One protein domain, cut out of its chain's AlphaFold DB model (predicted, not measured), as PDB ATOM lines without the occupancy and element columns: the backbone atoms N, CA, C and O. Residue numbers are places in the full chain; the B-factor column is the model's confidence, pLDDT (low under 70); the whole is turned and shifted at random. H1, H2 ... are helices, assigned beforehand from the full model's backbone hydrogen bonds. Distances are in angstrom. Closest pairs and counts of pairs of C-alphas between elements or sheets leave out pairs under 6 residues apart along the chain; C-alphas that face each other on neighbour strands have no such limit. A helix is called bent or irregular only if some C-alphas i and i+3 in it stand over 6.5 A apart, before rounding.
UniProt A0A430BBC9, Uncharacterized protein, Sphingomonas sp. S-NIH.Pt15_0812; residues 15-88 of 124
ATOM      1  N   GLY A  15     183.164 282.642 352.961       58.31
ATOM      2  CA  GLY A  15     182.460 281.368 352.779       58.31
ATOM      3  C   GLY A  15     183.273 280.123 353.164       58.31
ATOM      4  O   GLY A  15     182.689 279.089 353.479       58.31
ATOM      5  N   GLY A  16     184.607 280.199 353.190       66.88
ATOM      6  CA  GLY A  16     185.475 279.062 353.532       66.88
ATOM      7  C   GLY A  16     185.467 278.785 355.017       66.88
ATOM      8  O   GLY A  16     185.402 277.632 355.426       66.88
ATOM      9  N   GLN A  17     185.436 279.842 355.824       69.06
ATOM     10  CA  GLN A  17     185.317 279.728 357.275       69.06
ATOM     11  C   GLN A  17     183.939 279.183 357.677       69.06
ATOM     12  O   GLN A  17     183.852 278.325 358.553       69.06
ATOM     13  N   ALA A  18     182.870 279.592 356.983       79.88
ATOM     14  CA  ALA A  18     181.530 279.036 357.178       79.88
ATOM     15  C   ALA A  18     181.436 277.561 356.750       79.88
ATOM     16  O   ALA A  18     180.845 276.752 357.465       79.88
ATOM     17  N   LEU A  19     182.054 277.183 355.624       82.25
ATOM     18  CA  LEU A  19     182.088 275.795 355.164       82.25
ATOM     19  C   LEU A  19     182.932 274.908 356.088       82.25
ATOM     20  O   LEU A  19     182.511 273.801 356.412       82.25
ATOM     21  N   VAL A  20     184.081 275.396 356.561       85.88
ATOM     22  CA  VAL A  20     184.921 274.698 357.547       85.88
ATOM     23  C   VAL A  20     184.200 274.583 358.892       85.88
ATOM     24  O   VAL A  20     184.259 273.524 359.514       85.88
ATOM     25  N   GLY A  21     183.460 275.611 359.319       86.56
ATOM     26  CA  GLY A  21     182.607 275.583 360.514       86.56
ATOM     27  C   GLY A  21     181.451 274.584 360.402       86.56
ATOM     28  O   GLY A  21     181.208 273.788 361.310       86.56
ATOM     29  N   ALA A  22     180.773 274.553 359.254       86.81
ATOM     30  CA  ALA A  22     179.743 273.559 358.971       86.81
ATOM     31  C   ALA A  22     180.338 272.143 358.920       86.81
ATOM     32  O   ALA A  22     179.781 271.222 359.515       86.81
ATOM     33  N   ALA A  23     181.490 271.963 358.269       87.50
ATOM     34  CA  ALA A  23     182.188 270.685 358.189       87.50
ATOM     35  C   ALA A  23     182.646 270.199 359.567       87.50
ATOM     36  O   ALA A  23     182.488 269.023 359.866       87.50
ATOM     37  N   THR A  24     183.133 271.082 360.440       84.50
ATOM     38  CA  THR A  24     183.505 270.716 361.816       84.50
ATOM     39  C   THR A  24     182.290 270.387 362.681       84.50
ATOM     40  O   THR A  24     182.369 269.462 363.490       84.50
ATOM     41  N   TRP A  25     181.141 271.041 362.481       79.25
ATOM     42  CA  TRP A  25     179.883 270.636 363.121       79.25
ATOM     43  C   TRP A  25     179.417 269.257 362.640       79.25
ATOM     44  O   TRP A  25     179.145 268.381 363.462       79.25
ATOM     45  N   TRP A  26     179.423 269.014 361.326       83.88
ATOM     46  CA  TRP A  26     179.124 267.697 360.758       83.88
ATOM     47  C   TRP A  26     180.098 266.633 361.243       83.88
ATOM     48  O   TRP A  26     179.683 265.529 361.575       83.88
ATOM     49  N   GLN A  27     181.379 266.965 361.339       82.88
ATOM     50  CA  GLN A  27     182.412 266.067 361.828       82.88
ATOM     51  C   GLN A  27     182.223 265.784 363.317       82.88
ATOM     52  O   GLN A  27     182.388 264.643 363.728       82.88
ATOM     53  N   THR A  28     181.771 266.760 364.108       80.75
ATOM     54  CA  THR A  28     181.394 266.569 365.518       80.75
ATOM     55  C   THR A  28     180.146 265.694 365.653       80.75
ATOM     56  O   THR A  28     180.086 264.851 366.542       80.75
ATOM     57  N   LEU A  29     179.172 265.811 364.747       78.94
ATOM     58  CA  LEU A  29     178.018 264.910 364.707       78.94
ATOM     59  C   LEU A  29     178.390 263.495 364.245       78.94
ATOM     60  O   LEU A  29     177.891 262.523 364.807       78.94
ATOM     61  N   ALA A  30     179.281 263.381 363.258       72.44
ATOM     62  CA  ALA A  30     179.719 262.124 362.656       72.44
ATOM     63  C   ALA A  30     180.719 261.345 363.529       72.44
ATOM     64  O   ALA A  30     180.769 260.121 363.450       72.44
ATOM     65  N   THR A  31     181.511 262.033 364.355       75.06
ATOM     66  CA  THR A  31     182.467 261.412 365.295       75.06
ATOM     67  C   THR A  31     181.981 261.409 366.744       75.06
ATOM     68  O   THR A  31     182.530 260.683 367.572       75.06
ATOM     69  N   GLY A  32     180.949 262.191 367.066       72.38
ATOM     70  CA  GLY A  32     180.381 262.294 368.406       72.38
ATOM     71  C   GLY A  32     179.446 261.144 368.788       72.38
ATOM     72  O   GLY A  32     179.124 260.256 367.997       72.38
ATOM     73  N   THR A  33     178.945 261.207 370.026       72.12
ATOM     74  CA  THR A  33     177.995 260.250 370.629       72.12
ATOM     75  C   THR A  33     176.742 260.004 369.791       72.12
ATOM     76  O   THR A  33     176.135 258.943 369.881       72.12
ATOM     77  N   VAL A  34     176.341 260.957 368.953       73.69
ATOM     78  CA  VAL A  34     175.157 260.820 368.098       73.69
ATOM     79  C   VAL A  34     175.384 259.787 366.992       73.69
ATOM     80  O   VAL A  34     174.535 258.919 366.804       73.69
ATOM     81  N   ALA A  35     176.535 259.806 366.310       69.00
ATOM     82  CA  ALA A  35     176.847 258.819 365.274       69.00
ATOM     83  C   ALA A  35     176.853 257.393 365.822       69.00
ATOM     84  O   ALA A  35     176.387 256.454 365.177       69.00
ATOM     85  N   THR A  36     177.339 257.233 367.045       72.31
ATOM     86  CA  THR A  36     177.436 255.924 367.663       72.31
ATOM     87  C   THR A  36     176.105 255.415 368.197       72.31
ATOM     88  O   THR A  36     175.801 254.227 368.069       72.31
ATOM     89  N   VAL A  37     175.257 256.313 368.701       77.38
ATOM     90  CA  VAL A  37     173.858 256.007 369.012       77.38
ATOM     91  C   VAL A  37     173.106 255.608 367.740       77.38
ATOM     92  O   VAL A  37     172.437 254.578 367.745       77.38
ATOM     93  N   ILE A  38     173.273 256.331 366.626       75.19
ATOM     94  CA  ILE A  38     172.633 255.998 365.339       75.19
ATOM     95  C   ILE A  38     173.112 254.637 364.816       75.19
ATOM     96  O   ILE A  38     172.287 253.813 364.418       75.19
ATOM     97  N   ALA A  39     174.417 254.357 364.868       70.69
ATOM     98  CA  ALA A  39     174.961 253.053 364.491       70.69
ATOM     99  C   ALA A  39     174.386 251.921 365.364       70.69
ATOM    100  O   ALA A  39     174.022 250.863 364.854       70.69
ATOM    101  N   THR A  40     174.223 252.162 366.667       75.62
ATOM    102  CA  THR A  40     173.624 251.192 367.598       75.62
ATOM    103  C   THR A  40     172.138 250.968 367.301       75.62
ATOM    104  O   THR A  40     171.677 249.827 367.301       75.62
ATOM    105  N   ILE A  41     171.390 252.030 366.979       75.19
ATOM    106  CA  ILE A  41     169.977 251.946 366.580       75.19
ATOM    107  C   ILE A  41     169.837 251.166 365.263       75.19
ATOM    108  O   ILE A  41     168.983 250.287 365.171       75.19
ATOM    109  N   ALA A  42     170.705 251.401 364.274       68.81
ATOM    110  CA  ALA A  42     170.706 250.647 363.018       68.81
ATOM    111  C   ALA A  42     170.967 249.144 363.243       68.81
ATOM    112  O   ALA A  42     170.266 248.299 362.684       68.81
ATOM    113  N   VAL A  43     171.914 248.791 364.120       68.56
ATOM    114  CA  VAL A  43     172.201 247.393 364.491       68.56
ATOM    115  C   VAL A  43     171.044 246.763 365.280       68.56
ATOM    116  O   VAL A  43     170.724 245.595 365.053       68.56
ATOM    117  N   ALA A  44     170.358 247.520 366.144       71.62
ATOM    118  CA  ALA A  44     169.158 247.060 366.850       71.62
ATOM    119  C   ALA A  44     168.004 246.747 365.883       71.62
ATOM    120  O   ALA A  44     167.326 245.729 366.041       71.62
ATOM    121  N   VAL A  45     167.826 247.568 364.843       67.25
ATOM    122  CA  VAL A  45     166.841 247.330 363.779       67.25
ATOM    123  C   VAL A  45     167.186 246.055 362.995       67.25
ATOM    124  O   VAL A  45     166.308 245.216 362.800       67.25
ATOM    125  N   ILE A  46     168.461 245.828 362.643       61.72
ATOM    126  CA  ILE A  46     168.931 244.590 361.980       61.72
ATOM    127  C   ILE A  46     168.744 243.350 362.880       61.72
ATOM    128  O   ILE A  46     168.342 242.285 362.409       61.72
ATOM    129  N   GLY A  47     168.972 243.481 364.190       64.56
ATOM    130  CA  GLY A  47     168.698 242.424 365.167       64.56
ATOM    131  C   GLY A  47     167.204 242.110 365.303       64.56
ATOM    132  O   GLY A  47     166.823 240.945 365.429       64.56
ATOM    133  N   MET A  48     166.347 243.129 365.210       58.44
ATOM    134  CA  MET A  48     164.892 242.968 365.220       58.44
ATOM    135  C   MET A  48     164.383 242.299 363.935       58.44
ATOM    136  O   MET A  48     163.517 241.429 364.015       58.44
ATOM    137  N   LEU A  49     164.993 242.599 362.782       61.75
ATOM    138  CA  LEU A  49     164.773 241.891 361.510       61.75
ATOM    139  C   LEU A  49     165.127 240.391 361.608       61.75
ATOM    140  O   LEU A  49     164.425 239.559 361.039       61.75
ATOM    141  N   MET A  50     166.151 240.021 362.389       56.59
ATOM    142  CA  MET A  50     166.528 238.618 362.649       56.59
ATOM    143  C   MET A  50     165.622 237.903 363.668       56.59
ATOM    144  O   MET A  50     165.557 236.671 363.680       56.59
ATOM    145  N   LEU A  51     164.892 238.647 364.508       58.78
ATOM    146  CA  LEU A  51     163.908 238.095 365.448       58.78
ATOM    147  C   LEU A  51     162.577 237.749 364.759       58.78
ATOM    148  O   LEU A  51     161.846 236.882 365.240       58.78
ATOM    149  N   GLN A  52     162.286 238.365 363.606       60.28
ATOM    150  CA  GLN A  52     161.046 238.152 362.849       60.28
ATOM    151  C   GLN A  52     160.909 236.751 362.220       60.28
ATOM    152  O   GLN A  52     159.877 236.449 361.625       60.28
ATOM    153  N   GLY A  53     161.883 235.848 362.396       62.56
ATOM    154  CA  GLY A  53     161.812 234.491 361.854       62.56
ATOM    155  C   GLY A  53     162.537 233.421 362.673       62.56
ATOM    156  O   GLY A  53     163.561 232.905 362.245       62.56
ATOM    157  N   ARG A  54     161.960 233.023 363.819       58.81
ATOM    158  CA  ARG A  54     162.114 231.691 364.467       58.81
ATOM    159  C   ARG A  54     163.507 231.213 364.947       58.81
ATOM    160  O   ARG A  54     163.680 230.014 365.163       58.81
ATOM    161  N   LEU A  55     164.481 232.087 365.203       54.69
ATOM    162  CA  LEU A  55     165.803 231.673 365.714       54.69
ATOM    163  C   LEU A  55     165.899 231.736 367.260       54.69
ATOM    164  O   LEU A  55     165.369 232.656 367.879       54.69
ATOM    165  N   PRO A  56     166.548 230.750 367.914       61.47
ATOM    166  CA  PRO A  56     166.452 230.501 369.356       61.47
ATOM    167  C   PRO A  56     166.956 231.680 370.199       61.47
ATOM    168  O   PRO A  56     168.045 232.195 369.946       61.47
ATOM    169  N   LEU A  57     166.214 232.015 371.267       66.94
ATOM    170  CA  LEU A  57     166.443 233.122 372.222       66.94
ATOM    171  C   LEU A  57     167.909 233.278 372.671       66.94
ATOM    172  O   LEU A  57     168.397 234.376 372.924       66.94
ATOM    173  N   ARG A  58     168.637 232.161 372.715       65.12
ATOM    174  CA  ARG A  58     170.059 232.086 373.064       65.12
ATOM    175  C   ARG A  58     170.941 232.888 372.102       65.12
ATOM    176  O   ARG A  58     171.850 233.557 372.570       65.12
ATOM    177  N   ARG A  59     170.661 232.872 370.789       64.69
ATOM    178  CA  ARG A  59     171.402 233.676 369.794       64.69
ATOM    179  C   ARG A  59     171.107 235.171 369.943       64.69
ATOM    180  O   ARG A  59     172.022 235.972 369.800       64.69
ATOM    181  N   GLY A  60     169.871 235.533 370.292       64.06
ATOM    182  CA  GLY A  60     169.487 236.926 370.539       64.06
ATOM    183  C   GLY A  60     170.246 237.533 371.720       64.06
ATOM    184  O   GLY A  60     170.839 238.600 371.589       64.06
ATOM    185  N   VAL A  61     170.324 236.812 372.843       71.06
ATOM    186  CA  VAL A  61     171.053 237.271 374.040       71.06
ATOM    187  C   VAL A  61     172.543 237.486 373.752       71.06
ATOM    188  O   VAL A  61     173.107 238.484 374.193       71.06
ATOM    189  N   THR A  62     173.182 236.606 372.973       69.31
ATOM    190  CA  THR A  62     174.606 236.762 372.626       69.31
ATOM    191  C   THR A  62     174.862 237.986 371.741       69.31
ATOM    192  O   THR A  62     175.871 238.661 371.922       69.31
ATOM    193  N   VAL A  63     173.944 238.318 370.826       70.62
ATOM    194  CA  VAL A  63     174.048 239.520 369.976       70.62
ATOM    195  C   VAL A  63     173.832 240.799 370.790       70.62
ATOM    196  O   VAL A  63     174.591 241.753 370.630       70.62
ATOM    197  N   VAL A  64     172.864 240.809 371.713       73.38
ATOM    198  CA  VAL A  64     172.615 241.955 372.608       73.38
ATOM    199  C   VAL A  64     173.809 242.199 373.539       73.38
ATOM    200  O   VAL A  64     174.255 243.339 373.667       73.38
ATOM    201  N   LEU A  65     174.390 241.142 374.123       75.25
ATOM    202  CA  LEU A  65     175.614 241.269 374.925       75.25
ATOM    203  C   LEU A  65     176.813 241.729 374.085       75.25
ATOM    204  O   LEU A  65     177.565 242.590 374.533       75.25
ATOM    205  N   GLY A  66     176.987 241.198 372.870       70.81
ATOM    206  CA  GLY A  66     178.048 241.636 371.958       70.81
ATOM    207  C   GLY A  66     177.929 243.122 371.603       70.81
ATOM    208  O   GLY A  66     178.920 243.848 371.637       70.81
ATOM    209  N   CYS A  67     176.706 243.596 371.360       69.88
ATOM    210  CA  CYS A  67     176.420 245.007 371.104       69.88
ATOM    211  C   CYS A  67     176.751 245.890 372.321       69.88
ATOM    212  O   CYS A  67     177.367 246.948 372.174       69.88
ATOM    213  N   PHE A  68     176.400 245.441 373.531       69.69
ATOM    214  CA  PHE A  68     176.684 246.167 374.770       69.69
ATOM    215  C   PHE A  68     178.185 246.228 375.088       69.69
ATOM    216  O   PHE A  68     178.685 247.272 375.504       69.69
ATOM    217  N   LEU A  69     178.931 245.144 374.853       76.94
ATOM    218  CA  LEU A  69     180.374 245.109 375.108       76.94
ATOM    219  C   LEU A  69     181.178 245.943 374.099       76.94
ATOM    220  O   LEU A  69     182.105 246.646 374.499       76.94
ATOM    221  N   LEU A  70     180.839 245.899 372.806       74.44
ATOM    222  CA  LEU A  70     181.589 246.638 371.782       74.44
ATOM    223  C   LEU A  70     181.440 248.155 371.928       74.44
ATOM    224  O   LEU A  70     182.413 248.879 371.715       74.44
ATOM    225  N   PHE A  71     180.245 248.627 372.302       67.62
ATOM    226  CA  PHE A  71     179.956 250.057 372.365       67.62
ATOM    227  C   PHE A  71     179.907 250.609 373.797       67.62
ATOM    228  O   PHE A  71     180.603 251.575 374.112       67.62
ATOM    229  N   GLY A  72     179.137 249.974 374.686       69.25
ATOM    230  CA  GLY A  72     178.934 250.419 376.069       69.25
ATOM    231  C   GLY A  72     180.128 250.146 376.984       69.25
ATOM    232  O   GLY A  72     180.584 251.039 377.694       69.25
ATOM    233  N   ALA A  73     180.700 248.940 376.942       74.50
ATOM    234  CA  ALA A  73     181.835 248.621 377.814       74.50
ATOM    235  C   ALA A  73     183.108 249.394 377.420       74.50
ATOM    236  O   ALA A  73     183.876 249.805 378.295       74.50
ATOM    237  N   ARG A  74     183.312 249.652 376.120       73.38
ATOM    238  CA  ARG A  74     184.451 250.444 375.636       73.38
ATOM    239  C   ARG A  74     184.353 251.921 376.018       73.38
ATOM    240  O   ARG A  74     185.333 252.460 376.520       73.38
ATOM    241  N   THR A  75     183.180 252.548 375.891       73.75
ATOM    242  CA  THR A  75     182.980 253.939 376.352       73.75
ATOM    243  C   THR A  75     183.184 254.089 377.859       73.75
ATOM    244  O   THR A  75     183.798 255.063 378.296       73.75
ATOM    245  N   ILE A  76     182.737 253.115 378.659       79.94
ATOM    246  CA  ILE A  76     182.961 253.120 380.115       79.94
ATOM    247  C   ILE A  76     184.453 252.976 380.443       79.94
ATOM    248  O   ILE A  76     184.967 253.701 381.295       79.94
ATOM    249  N   SER A  77     185.161 252.079 379.753       78.75
ATOM    250  CA  SER A  77     186.591 251.830 379.983       78.75
ATOM    251  C   SER A  77     187.453 253.036 379.605       78.75
ATOM    252  O   SER A  77     188.326 253.417 380.381       78.75
ATOM    253  N   ASP A  78     187.175 253.686 378.470       80.94
ATOM    254  CA  ASP A  78     187.875 254.909 378.058       80.94
ATOM    255  C   ASP A  78     187.590 256.073 379.020       80.94
ATOM    256  O   ASP A  78     188.501 256.823 379.371       80.94
ATOM    257  N   GLY A  79     186.353 256.193 379.518       79.31
ATOM    258  CA  GLY A  79     186.002 257.173 380.548       79.31
ATOM    259  C   GLY A  79     186.777 256.955 381.849       79.31
ATOM    260  O   GLY A  79     187.366 257.896 382.391       79.31
ATOM    261  N   LEU A  80     186.845 255.706 382.316       84.44
ATOM    262  CA  LEU A  80     187.565 255.351 383.537       84.44
ATOM    263  C   LEU A  80     189.082 255.506 383.372       84.44
ATOM    264  O   LEU A  80     189.750 255.994 384.280       84.44
ATOM    265  N   LEU A  81     189.627 255.165 382.202       82.81
ATOM    266  CA  LEU A  81     191.045 255.334 381.892       82.81
ATOM    267  C   LEU A  81     191.425 256.814 381.777       82.81
ATOM    268  O   LEU A  81     192.522 257.190 382.172       82.81
ATOM    269  N   ASN A  82     190.530 257.670 381.284       79.19
ATOM    270  CA  ASN A  82     190.747 259.115 381.229       79.19
ATOM    271  C   ASN A  82     190.707 259.744 382.633       79.19
ATOM    272  O   ASN A  82     191.561 260.563 382.970       79.19
ATOM    273  N   VAL A  83     189.785 259.299 383.495       81.00
ATOM    274  CA  VAL A  83     189.781 259.655 384.927       81.00
ATOM    275  C   VAL A  83     191.055 259.164 385.617       81.00
ATOM    276  O   VAL A  83     191.696 259.926 386.335       81.00
ATOM    277  N   SER A  84     191.472 257.927 385.351       82.25
ATOM    278  CA  SER A  84     192.705 257.364 385.901       82.25
ATOM    279  C   SER A  84     193.939 258.118 385.408       82.25
ATOM    280  O   SER A  84     194.785 258.456 386.221       82.25
ATOM    281  N   ARG A  85     194.020 258.484 384.122       73.00
ATOM    282  CA  ARG A  85     195.099 259.326 383.580       73.00
ATOM    283  C   ARG A  85     195.123 260.718 384.191       73.00
ATOM    284  O   ARG A  85     196.207 261.262 384.333       73.00
ATOM    285  N   ARG A  86     193.979 261.295 384.568       66.44
ATOM    286  CA  ARG A  86     193.943 262.552 385.334       66.44
ATOM    287  C   ARG A  86     194.467 262.350 386.753       66.44
ATOM    288  O   ARG A  86     195.271 263.151 387.201       66.44
ATOM    289  N   ALA A  87     194.103 261.245 387.403       68.38
ATOM    290  CA  ALA A  87     194.632 260.892 388.720       68.38
ATOM    291  C   ALA A  87     196.142 260.566 388.697       68.38
ATOM    292  O   ALA A  87     196.848 260.863 389.651       68.38
ATOM    293  N   THR A  88     196.657 259.981 387.610       70.12
ATOM    294  CA  THR A  88     198.096 259.714 387.411       70.12
ATOM    295  C   THR A  88     198.848 260.931 386.849       70.12
ATOM    296  O   THR A  88     200.061 261.032 386.998       70.12
TER     297      THR A  88
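This is residues 15 to 88 of the 124 residues of an uncharacterized protein of Sphingomonas sp. S-NIH.Pt15_0812 (UniProt A0A430BBC9). The longest helix, H3, and H2 make an open, flat helical hairpin, and H1 leads away from H2's first end. Residues 15 to 26 of H1 and 76 to 88 of H3 stick out as two diverging arms. The printed part has 74 residues with three named helices, H1, H2, H3 in order, and is all helix, with no named strand. It is extended, radius of gyration of the C-alphas 17.9 A, spanning 54 by 41 by 8 A.

Find C-alpha 57 at (166.443, 233.122, 372.222), where H3, residues 57 to 88, begins; it runs 44.0 A to C-alpha 88 at (198.096, 259.714, 387.411). H2 is residues 33 to 51, 26.8 A; H1, residues 15 to 31, 23.6 A, begins at (182.460, 281.368, 352.779).

H3 has a kink of 28 degrees near residue 69; it is neither bent nor irregular, but only just: C-alphas 70 and 73 are 6.4 A apart. With residues 60 to 71 alone it touches H2, opposite ways at a shallow tilt of 17 degrees; the closest C-alphas, Thr 40 and Cys 67, are 7.6 A apart. H1 and H2 are close but not clearly touching, C-alphas of Leu 29 and Ala 35 at 6.2 A, the same way at a steep tilt of 45 degrees. H1 and H3 are apart. Every O i to N i+4 pair is within hydrogen-bond range in H1 and H2, and 26 of 28 in H3.

The two farthest C-alphas, Gly 15 and Pro 56, are 55.8 A apart. The printed part has no cut, and both links are tight. Mean pLDDT of the printed part is 72.4; look for values under 70 at residues 45 to 60, among others.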